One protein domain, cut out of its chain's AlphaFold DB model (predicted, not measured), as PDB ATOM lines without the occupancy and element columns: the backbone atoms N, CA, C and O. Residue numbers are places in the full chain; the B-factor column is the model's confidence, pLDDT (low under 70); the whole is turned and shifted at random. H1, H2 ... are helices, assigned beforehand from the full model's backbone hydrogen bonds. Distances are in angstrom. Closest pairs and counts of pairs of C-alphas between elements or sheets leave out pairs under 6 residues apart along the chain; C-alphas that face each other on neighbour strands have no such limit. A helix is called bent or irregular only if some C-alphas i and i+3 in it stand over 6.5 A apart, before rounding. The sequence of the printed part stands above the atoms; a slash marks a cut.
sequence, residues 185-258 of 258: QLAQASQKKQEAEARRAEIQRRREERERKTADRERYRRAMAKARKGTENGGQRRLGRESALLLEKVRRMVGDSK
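AT A GLANCE: This is residues 185 to 258 of the 258 residues of an uncharacterized protein of Colletotrichum salicis (UniProt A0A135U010). One long helix, H1, makes the length of the model, and a shorter helix, H2, folds back beside the last part of H1 as the second leg of a lopsided helical hairpin, its end splaying away so that the two form a V. Residues 185 to 219 of H1 stick out as a long bare arm, and residues 250 to 258 stand free at the other open end of the V. The printed part has 74 residues with two named helices, H1 then H2, and no named strand; the class is all helix. The whole is extended, with a radius of gyration of the C-alphas of 21.6 A and spans of 71 by 33 by 10 A.

IN THESE COORDINATES: Find C-alpha 185 at (172.032, 215.069, 157.703); from there H1, residues 185 to 229, runs 62.7 A to C-alpha 229 at (167.281, 185.904, 212.988). After a link of 9 residues comes H2, residues 239 to 255, which runs 22.4 A from its first C-alpha to C-alpha 255 at (183.391, 210.309, 209.364). H2 is irregular, but only just: C-alphas 241 and 244 are 7.0 A apart. Look near residue 246 for its kink of 31 degrees.

HOW THE PARTS SIT: H1 and H2 form a helical hairpin and touch, with residues 220 to 228 of H1 and residues 241 to 245 of H2 alone. Their closest C-alphas are those of Ala 227 and Arg 241, 5.5 A apart. They run opposite ways at a steep tilt of 40 degrees. Along the backbone, every O i to N i+4 pair of H1 is within hydrogen-bond range, and 11 of 13 are in H2.

THE WHOLE: The two C-alphas farthest apart are those of Gln 185 and Asn 233, at 71.3 A, and the outline is a rod. The printed part has no cut, and the link from H1 to H2 is short. Mean pLDDT of the printed part is 90.2; look for values under 70 at residue 234 and residues 257 to 258, the last being the chain's last residue.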
ATOM      1  N   GLN A 185     172.919 216.107 157.168       93.94
ATOM      2  CA  GLN A 185     172.032 215.069 157.703       93.94
ATOM      3  C   GLN A 185     172.791 214.033 158.538       93.94
ATOM      4  O   GLN A 185     172.329 213.678 159.623       93.94
ATOM      5  N   LEU A 186     173.974 213.599 158.091       95.25
ATOM      6  CA  LEU A 186     174.838 212.711 158.875       95.25
ATOM      7  C   LEU A 186     175.295 213.376 160.180       95.25
ATOM      8  O   LEU A 186     175.224 212.758 161.244       95.25
ATOM      9  N   ALA A 187     175.683 214.652 160.124       93.69
ATOM     10  CA  ALA A 187     176.048 215.419 161.310       93.69
ATOM     11  C   ALA A 187     174.875 215.501 162.298       93.69
ATOM     12  O   ALA A 187     175.039 215.173 163.471       93.69
ATOM     13  N   GLN A 188     173.669 215.823 161.828       94.12
ATOM     14  CA  GLN A 188     172.474 215.860 162.673       94.12
ATOM     15  C   GLN A 188     172.114 214.486 163.256       94.12
ATOM     16  O   GLN A 188     171.710 214.398 164.416       94.12
ATOM     17  N   ALA A 189     172.273 213.405 162.489       95.25
ATOM     18  CA  ALA A 189     172.050 212.047 162.983       95.25
ATOM     19  C   ALA A 189     173.055 211.679 164.085       95.25
ATOM     20  O   ALA A 189     172.668 211.139 165.124       95.25
ATOM     21  N   SER A 190     174.332 212.026 163.895       94.31
ATOM     22  CA  SER A 190     175.378 211.801 164.896       94.31
ATOM     23  C   SER A 190     175.136 212.612 166.171       94.31
ATOM     24  O   SER A 190     175.207 212.055 167.262       94.31
ATOM     25  N   GLN A 191     174.731 213.879 166.040       95.06
ATOM     26  CA  GLN A 191     174.397 214.749 167.167       95.06
ATOM     27  C   GLN A 191     173.210 214.205 167.961       95.06
ATOM     28  O   GLN A 191     173.296 214.080 169.179       95.06
ATOM     29  N   LYS A 192     172.133 213.783 167.288       96.94
ATOM     30  CA  LYS A 192     170.975 213.163 167.956       96.94
ATOM     31  C   LYS A 192     171.347 211.871 168.681       96.94
ATOM     32  O   LYS A 192     170.834 211.608 169.766       96.94
ATOM     33  N   LYS A 193     172.240 211.061 168.102       95.88
ATOM     34  CA  LYS A 193     172.737 209.839 168.746       95.88
ATOM     35  C   LYS A 193     173.560 210.166 169.995       95.88
ATOM     36  O   LYS A 193     173.312 209.571 171.039       95.88
ATOM     37  N   GLN A 194     174.467 211.136 169.901       95.75
ATOM     38  CA  GLN A 194     175.289 211.596 171.023       95.75
ATOM     39  C   GLN A 194     174.442 212.208 172.144       95.75
ATOM     40  O   GLN A 194     174.643 211.882 173.308       95.75
ATOM     41  N   GLU A 195     173.446 213.031 171.815       93.88
ATOM     42  CA  GLU A 195     172.534 213.618 172.801       93.88
ATOM     43  C   GLU A 195     171.690 212.539 173.500       93.88
ATOM     44  O   GLU A 195     171.530 212.552 174.723       93.88
ATOM     45  N   ALA A 196     171.181 211.560 172.744       93.94
ATOM     46  CA  ALA A 196     170.435 210.441 173.308       93.94
ATOM     47  C   ALA A 196     171.305 209.579 174.234       93.94
ATOM     48  O   ALA A 196     170.831 209.116 175.274       93.94
ATOM     49  N   GLU A 197     172.569 209.369 173.875       93.06
ATOM     50  CA  GLU A 197     173.537 208.646 174.693       93.06
ATOM     51  C   GLU A 197     173.905 209.422 175.958       93.06
ATOM     52  O   GLU A 197     173.814 208.865 177.051       93.06
ATOM     53  N   ALA A 198     174.181 210.723 175.849       95.75
ATOM     54  CA  ALA A 198     174.424 211.594 176.996       95.75
ATOM     55  C   ALA A 198     173.227 211.593 177.961       95.75
ATOM     56  O   ALA A 198     173.388 211.429 179.170       95.75
ATOM     57  N   ARG A 199     172.000 211.663 177.431       93.56
ATOM     58  CA  ARG A 199     170.775 211.585 178.235       93.56
ATOM     59  C   ARG A 199     170.612 210.231 178.929       93.56
ATOM     60  O   ARG A 199     170.128 210.182 180.058       93.56
ATOM     61  N   ARG A 200     170.998 209.129 178.280       92.62
ATOM     62  CA  ARG A 200     170.990 207.788 178.891       92.62
ATOM     63  C   ARG A 200     172.053 207.666 179.978       92.62
ATOM     64  O   ARG A 200     171.727 207.169 181.054       92.62
ATOM     65  N   ALA A 201     173.263 208.159 179.727       94.31
ATOM     66  CA  ALA A 201     174.363 208.151 180.684       94.31
ATOM     67  C   ALA A 201     174.022 208.962 181.946       94.31
ATOM     68  O   ALA A 201     174.225 208.484 183.060       94.31
ATOM     69  N   GLU A 202     173.405 210.135 181.796       94.06
ATOM     70  CA  GLU A 202     172.933 210.957 182.918       94.06
ATOM     71  C   GLU A 202     171.883 210.214 183.769       94.06
ATOM     72  O   GLU A 202     171.942 210.179 185.002       94.06
ATOM     73  N   ILE A 203     170.921 209.553 183.113       94.62
ATOM     74  CA  ILE A 203     169.903 208.751 183.806       94.62
ATOM     75  C   ILE A 203     170.546 207.561 184.527       94.62
ATOM     76  O   ILE A 203     170.144 207.257 185.653       94.62
ATOM     77  N   GLN A 204     171.531 206.903 183.909       94.31
ATOM     78  CA  GLN A 204     172.285 205.805 184.512       94.31
ATOM     79  C   GLN A 204     173.051 206.275 185.746       94.31
ATOM     80  O   GLN A 204     172.851 205.691 186.804       94.31
ATOM     81  N   ARG A 205     173.791 207.387 185.681       95.38
ATOM     82  CA  ARG A 205     174.488 207.976 186.840       95.38
ATOM     83  C   ARG A 205     173.543 208.208 188.013       95.38
ATOM     84  O   ARG A 205     173.772 207.730 189.123       95.38
ATOM     85  N   ARG A 206     172.406 208.857 187.751       95.06
ATOM     86  CA  ARG A 206     171.400 209.130 188.783       95.06
ATOM     87  C   ARG A 206     170.748 207.859 189.329       95.06
ATOM     88  O   ARG A 206     170.290 207.832 190.475       95.06
ATOM     89  N   ARG A 207     170.629 206.822 188.502       95.88
ATOM     90  CA  ARG A 207     170.105 205.517 188.905       95.88
ATOM     91  C   ARG A 207     171.122 204.772 189.760       95.88
ATOM     92  O   ARG A 207     170.746 204.343 190.841       95.88
ATOM     93  N   GLU A 208     172.379 204.716 189.346       95.25
ATOM     94  CA  GLU A 208     173.486 204.097 190.074       95.25
ATOM     95  C   GLU A 208     173.702 204.739 191.446       95.25
ATOM     96  O   GLU A 208     173.888 204.029 192.426       95.25
ATOM     97  N   GLU A 209     173.609 206.065 191.574       93.56
ATOM     98  CA  GLU A 209     173.691 206.734 192.881       93.56
ATOM     99  C   GLU A 209     172.555 206.312 193.819       93.56
ATOM    100  O   GLU A 209     172.767 206.024 195.003       93.56
ATOM    101  N   ARG A 210     171.327 206.255 193.288       95.19
ATOM    102  CA  ARG A 210     170.168 205.775 194.046       95.19
ATOM    103  C   ARG A 210     170.333 204.307 194.404       95.19
ATOM    104  O   ARG A 210     170.076 203.964 195.552       95.19
ATOM    105  N   GLU A 211     170.781 203.486 193.462       95.94
ATOM    106  CA  GLU A 211     170.999 202.052 193.629       95.94
ATOM    107  C   GLU A 211     172.106 201.767 194.637       95.94
ATOM    108  O   GLU A 211     171.907 200.932 195.509       95.94
ATOM    109  N   ARG A 212     173.219 202.507 194.627       94.62
ATOM    110  CA  ARG A 212     174.254 202.426 195.668       94.62
ATOM    111  C   ARG A 212     173.673 202.763 197.036       94.62
ATOM    112  O   ARG A 212     173.852 202.016 197.993       94.62
ATOM    113  N   LYS A 213     172.894 203.843 197.130       95.56
ATOM    114  CA  LYS A 213     172.253 204.249 198.388       95.56
ATOM    115  C   LYS A 213     171.225 203.228 198.880       95.56
ATOM    116  O   LYS A 213     171.118 203.013 200.087       95.56
ATOM    117  N   THR A 214     170.440 202.621 197.990       94.94
ATOM    118  CA  THR A 214     169.486 201.566 198.362       94.94
ATOM    119  C   THR A 214     170.201 200.266 198.693       94.94
ATOM    120  O   THR A 214     169.872 199.673 199.712       94.94
ATOM    121  N   ALA A 215     171.221 199.874 197.931       96.06
ATOM    122  CA  ALA A 215     172.013 198.672 198.157       96.06
ATOM    123  C   ALA A 215     172.758 198.727 199.494       96.06
ATOM    124  O   ALA A 215     172.715 197.754 200.238       96.06
ATOM    125  N   ASP A 216     173.357 199.862 199.861       93.69
ATOM    126  CA  ASP A 216     173.963 200.065 201.185       93.69
ATOM    127  C   ASP A 216     172.934 199.863 202.305       93.69
ATOM    128  O   ASP A 216     173.170 199.151 203.284       93.69
ATOM    129  N   ARG A 217     171.749 200.470 202.151       94.12
ATOM    130  CA  ARG A 217     170.649 200.354 203.121       94.12
ATOM    131  C   ARG A 217     170.122 198.930 203.215       94.12
ATOM    132  O   ARG A 217     169.811 198.474 204.311       94.12
ATOM    133  N   GLU A 218     169.996 198.242 202.089       96.44
ATOM    134  CA  GLU A 218     169.518 196.866 202.016       96.44
ATOM    135  C   GLU A 218     170.547 195.884 202.554       96.44
ATOM    136  O   GLU A 218     170.173 195.010 203.331       96.44
ATOM    137  N   ARG A 219     171.836 196.063 202.242       95.25
ATOM    138  CA  ARG A 219     172.937 195.303 202.845       95.25
ATOM    139  C   ARG A 219     172.926 195.462 204.357       95.25
ATOM    140  O   ARG A 219     172.883 194.459 205.064       95.25
ATOM    141  N   TYR A 220     172.858 196.696 204.851       95.56
ATOM    142  CA  TYR A 220     172.785 196.971 206.284       95.56
ATOM    143  C   TYR A 220     171.526 196.366 206.926       95.56
ATOM    144  O   TYR A 220     171.600 195.695 207.956       95.56
ATOM    145  N   ARG A 221     170.352 196.541 206.300       95.25
ATOM    146  CA  ARG A 221     169.084 195.965 206.774       95.25
ATOM    147  C   ARG A 221     169.146 194.439 206.806       95.25
ATOM    148  O   ARG A 221     168.713 193.845 207.789       95.25
ATOM    149  N   ARG A 222     169.687 193.811 205.763       94.81
ATOM    150  CA  ARG A 222     169.837 192.357 205.649       94.81
ATOM    151  C   ARG A 222     170.831 191.822 206.673       94.81
ATOM    152  O   ARG A 222     170.546 190.806 207.294       94.81
ATOM    153  N   ALA A 223     171.944 192.514 206.901       93.62
ATOM    154  CA  ALA A 223     172.924 192.152 207.918       93.62
ATOM    155  C   ALA A 223     172.334 192.255 209.338       93.62
ATOM    156  O   ALA A 223     172.443 191.308 210.114       93.62
ATOM    157  N   MET A 224     171.595 193.329 209.646       91.88
ATOM    158  CA  MET A 224     170.876 193.473 210.921       91.88
ATOM    159  C   MET A 224     169.791 192.405 211.094       91.88
ATOM    160  O   MET A 224     169.648 191.829 212.171       91.88
ATOM    161  N   ALA A 225     169.030 192.105 210.038       91.50
ATOM    162  CA  ALA A 225     168.035 191.037 210.059       91.50
ATOM    163  C   ALA A 225     168.687 189.663 210.271       91.50
ATOM    164  O   ALA A 225     168.164 188.864 211.041       91.50
ATOM    165  N   LYS A 226     169.849 189.409 209.659       92.00
ATOM    166  CA  LYS A 226     170.630 188.178 209.850       92.00
ATOM    167  C   LYS A 226     171.126 188.046 211.292       92.00
ATOM    168  O   LYS A 226     170.950 186.990 211.892       92.00
ATOM    169  N   ALA A 227     171.670 189.120 211.865       89.25
ATOM    170  CA  ALA A 227     172.119 189.150 213.256       89.25
ATOM    171  C   ALA A 227     170.973 188.884 214.250       89.25
ATOM    172  O   ALA A 227     171.180 188.192 215.247       89.25
ATOM    173  N   ARG A 228     169.760 189.375 213.948       88.31
ATOM    174  CA  ARG A 228     168.541 189.123 214.738       88.31
ATOM    175  C   ARG A 228     168.002 187.704 214.553       88.31
ATOM    176  O   ARG A 228     167.727 187.031 215.534       88.31
ATOM    177  N   LYS A 229     167.873 187.218 213.314       84.69
ATOM    178  CA  LYS A 229     167.281 185.904 212.988       84.69
ATOM    179  C   LYS A 229     168.008 184.744 213.675       84.69
ATOM    180  O   LYS A 229     167.364 183.775 214.042       84.69
ATOM    181  N   GLY A 230     169.327 184.839 213.850       74.81
ATOM    182  CA  GLY A 230     170.118 183.760 214.445       74.81
ATOM    183  C   GLY A 230     170.008 183.624 215.967       74.81
ATOM    184  O   GLY A 230     170.669 182.750 216.524       74.81
ATOM    185  N   THR A 231     169.305 184.510 216.676       75.25
ATOM    186  CA  THR A 231     169.217 184.439 218.146       75.25
ATOM    187  C   THR A 231     168.187 183.393 218.568       75.25
ATOM    188  O   THR A 231     167.066 183.450 218.066       75.25
ATOM    189  N   GLU A 232     168.524 182.522 219.526       70.56
ATOM    190  CA  GLU A 232     167.621 181.486 220.077       70.56
ATOM    191  C   GLU A 232     166.280 182.055 220.558       70.56
ATOM    192  O   GLU A 232     165.240 181.434 220.387       70.56
ATOM    193  N   ASN A 233     166.274 183.301 221.036       71.06
ATOM    194  CA  ASN A 233     165.071 183.993 221.501       71.06
ATOM    195  C   ASN A 233     164.277 184.667 220.364       71.06
ATOM    196  O   ASN A 233     163.796 185.791 220.515       71.06
ATOM    197  N   GLY A 234     164.191 184.020 219.198       64.69
ATOM    198  CA  GLY A 234     163.220 184.359 218.148       64.69
ATOM    199  C   GLY A 234     163.324 185.766 217.542       64.69
ATOM    200  O   GLY A 234     162.312 186.329 217.136       64.69
ATOM    201  N   GLY A 235     164.519 186.364 217.464       72.56
ATOM    202  CA  GLY A 235     164.707 187.701 216.879       72.56
ATOM    203  C   GLY A 235     164.938 188.829 217.884       72.56
ATOM    204  O   GLY A 235     165.004 189.996 217.476       72.56
ATOM    205  N   GLN A 236     165.077 188.515 219.177       78.56
ATOM    206  CA  GLN A 236     165.488 189.497 220.177       78.56
ATOM    207  C   GLN A 236     166.815 190.161 219.797       78.56
ATOM    208  O   GLN A 236     167.788 189.516 219.406       78.56
ATOM    209  N   ARG A 237     166.868 191.486 219.958       84.75
ATOM    210  CA  ARG A 237     168.082 192.270 219.733       84.75
ATOM    211  C   ARG A 237     169.132 191.879 220.767       84.75
ATOM    212  O   ARG A 237     168.906 192.006 221.968       84.75
ATOM    213  N   ARG A 238     170.268 191.368 220.299       81.62
ATOM    214  CA  ARG A 238     171.417 191.018 221.136       81.62
ATOM    215  C   ARG A 238     172.588 191.861 220.677       81.62
ATOM    216  O   ARG A 238     173.140 191.601 219.607       81.62
ATOM    217  N   LEU A 239     172.958 192.839 221.504       82.75
ATOM    218  CA  LEU A 239     173.994 193.827 221.202       82.75
ATOM    219  C   LEU A 239     175.283 193.168 220.701       82.75
ATOM    220  O   LEU A 239     175.855 193.645 219.737       82.75
ATOM    221  N   GLY A 240     175.686 192.016 221.247       86.31
ATOM    222  CA  GLY A 240     176.882 191.300 220.790       86.31
ATOM    223  C   GLY A 240     176.923 191.021 219.279       86.31
ATOM    224  O   GLY A 240     177.965 191.213 218.665       86.31
ATOM    225  N   ARG A 241     175.799 190.656 218.646       86.88
ATOM    226  CA  ARG A 241     175.755 190.322 217.206       86.88
ATOM    227  C   ARG A 241     175.472 191.519 216.298       86.88
ATOM    228  O   ARG A 241     175.865 191.504 215.137       86.88
ATOM    229  N   GLU A 242     174.782 192.544 216.802       90.69
ATOM    230  CA  GLU A 242     174.502 193.780 216.049       90.69
ATOM    231  C   GLU A 242     175.538 194.891 216.289       90.69
ATOM    232  O   GLU A 242     175.588 195.844 215.513       90.69
ATOM    233  N   SER A 243     176.393 194.756 217.310       92.00
ATOM    234  CA  SER A 243     177.393 195.753 217.718       92.00
ATOM    235  C   SER A 243     178.322 196.134 216.574       92.00
ATOM    236  O   SER A 243     178.460 197.316 216.298       92.00
ATOM    237  N   ALA A 244     178.888 195.166 215.848       92.44
ATOM    238  CA  ALA A 244     179.800 195.440 214.737       92.44
ATOM    239  C   ALA A 244     179.152 196.301 213.633       92.44
ATOM    240  O   ALA A 244     179.738 197.284 213.188       92.44
ATOM    241  N   LEU A 245     177.908 195.986 213.250       94.00
ATOM    242  CA  LEU A 245     177.165 196.741 212.234       94.00
ATOM    243  C   LEU A 245     176.788 198.138 212.738       94.00
ATOM    244  O   LEU A 245     176.878 199.122 212.004       94.00
ATOM    245  N   LEU A 246     176.368 198.238 214.002       93.12
ATOM    246  CA  LEU A 246     176.043 199.516 214.629       93.12
ATOM    247  C   LEU A 246     177.279 200.417 214.731       93.12
ATOM    248  O   LEU A 246     177.180 201.604 214.426       93.12
ATOM    249  N   LEU A 247     178.436 199.858 215.089       93.94
ATOM    250  CA  LEU A 247     179.706 200.576 215.157       93.94
ATOM    251  C   LEU A 247     180.166 201.053 213.775       93.94
ATOM    252  O   LEU A 247     180.573 202.203 213.643       93.94
ATOM    253  N   GLU A 248     180.038 200.234 212.729       93.81
ATOM    254  CA  GLU A 248     180.343 200.643 211.350       93.81
ATOM    255  C   GLU A 248     179.440 201.799 210.887       93.81
ATOM    256  O   GLU A 248     179.908 202.779 210.299       93.81
ATOM    257  N   LYS A 249     178.145 201.745 211.223       95.06
ATOM    258  CA  LYS A 249     177.208 202.835 210.934       95.06
ATOM    259  C   LYS A 249     177.568 204.117 211.689       95.06
ATOM    260  O   LYS A 249     177.503 205.194 211.097       95.06
ATOM    261  N   VAL A 250     177.943 204.018 212.968       95.06
ATOM    262  CA  VAL A 250     178.416 205.165 213.763       95.06
ATOM    263  C   VAL A 250     179.698 205.738 213.164       95.06
ATOM    264  O   VAL A 250     179.771 206.945 212.968       95.06
ATOM    265  N   ARG A 251     180.658 204.894 212.772       95.12
ATOM    266  CA  ARG A 251     181.897 205.317 212.102       95.12
ATOM    267  C   ARG A 251     181.616 206.103 210.821       95.12
ATOM    268  O   ARG A 251     182.259 207.121 210.601       95.12
ATOM    269  N   ARG A 252     180.645 205.673 210.010       93.25
ATOM    270  CA  ARG A 252     180.224 206.403 208.804       93.25
ATOM    271  C   ARG A 252     179.619 207.768 209.145       93.25
ATOM    272  O   ARG A 252     180.050 208.768 208.601       93.25
ATOM    273  N   MET A 253     178.695 207.830 210.108       90.81
ATOM    274  CA  MET A 253     178.081 209.105 210.518       90.81
ATOM    275  C   MET A 253     179.093 210.090 211.130       90.81
ATOM    276  O   MET A 253     178.988 211.290 210.900       90.81
ATOM    277  N   VAL A 254     180.070 209.598 211.898       96.12
ATOM    278  CA  VAL A 254     181.132 210.427 212.496       96.12
ATOM    279  C   VAL A 254     182.184 210.839 211.455       96.12
ATOM    280  O   VAL A 254     182.707 211.943 211.528       96.12
ATOM    281  N   GLY A 255     182.475 209.989 210.465       91.94
ATOM    282  CA  GLY A 255     183.391 210.309 209.364       91.94
ATOM    283  C   GLY A 255     182.820 211.304 208.350       91.94
ATOM    284  O   GLY A 255     183.571 212.111 207.821       91.94
ATOM    285  N   ASP A 256     181.504 211.286 208.125       78.75
ATOM    286  CA  ASP A 256     180.810 212.215 207.222       78.75
ATOM    287  C   ASP A 256     180.522 213.592 207.875       78.75
ATOM    288  O   ASP A 256     180.063 214.510 207.197       78.75
ATOM    289  N   SER A 257     180.721 213.738 209.195       69.94
ATOM    290  CA  SER A 257     180.418 214.961 209.972       69.94
ATOM    291  C   SER A 257     181.644 215.822 210.296       69.94
ATOM    292  O   SER A 257     181.549 216.743 211.110       69.94
ATOM    293  N   LYS A 258     182.778 215.540 209.658       53.47
ATOM    294  CA  LYS A 258     184.042 216.256 209.824       53.47
ATOM    295  C   LYS A 258     184.528 216.795 208.488       53.47
ATOM    296  O   LYS A 258     185.135 217.885 208.517       53.47
TER     297      LYS A 258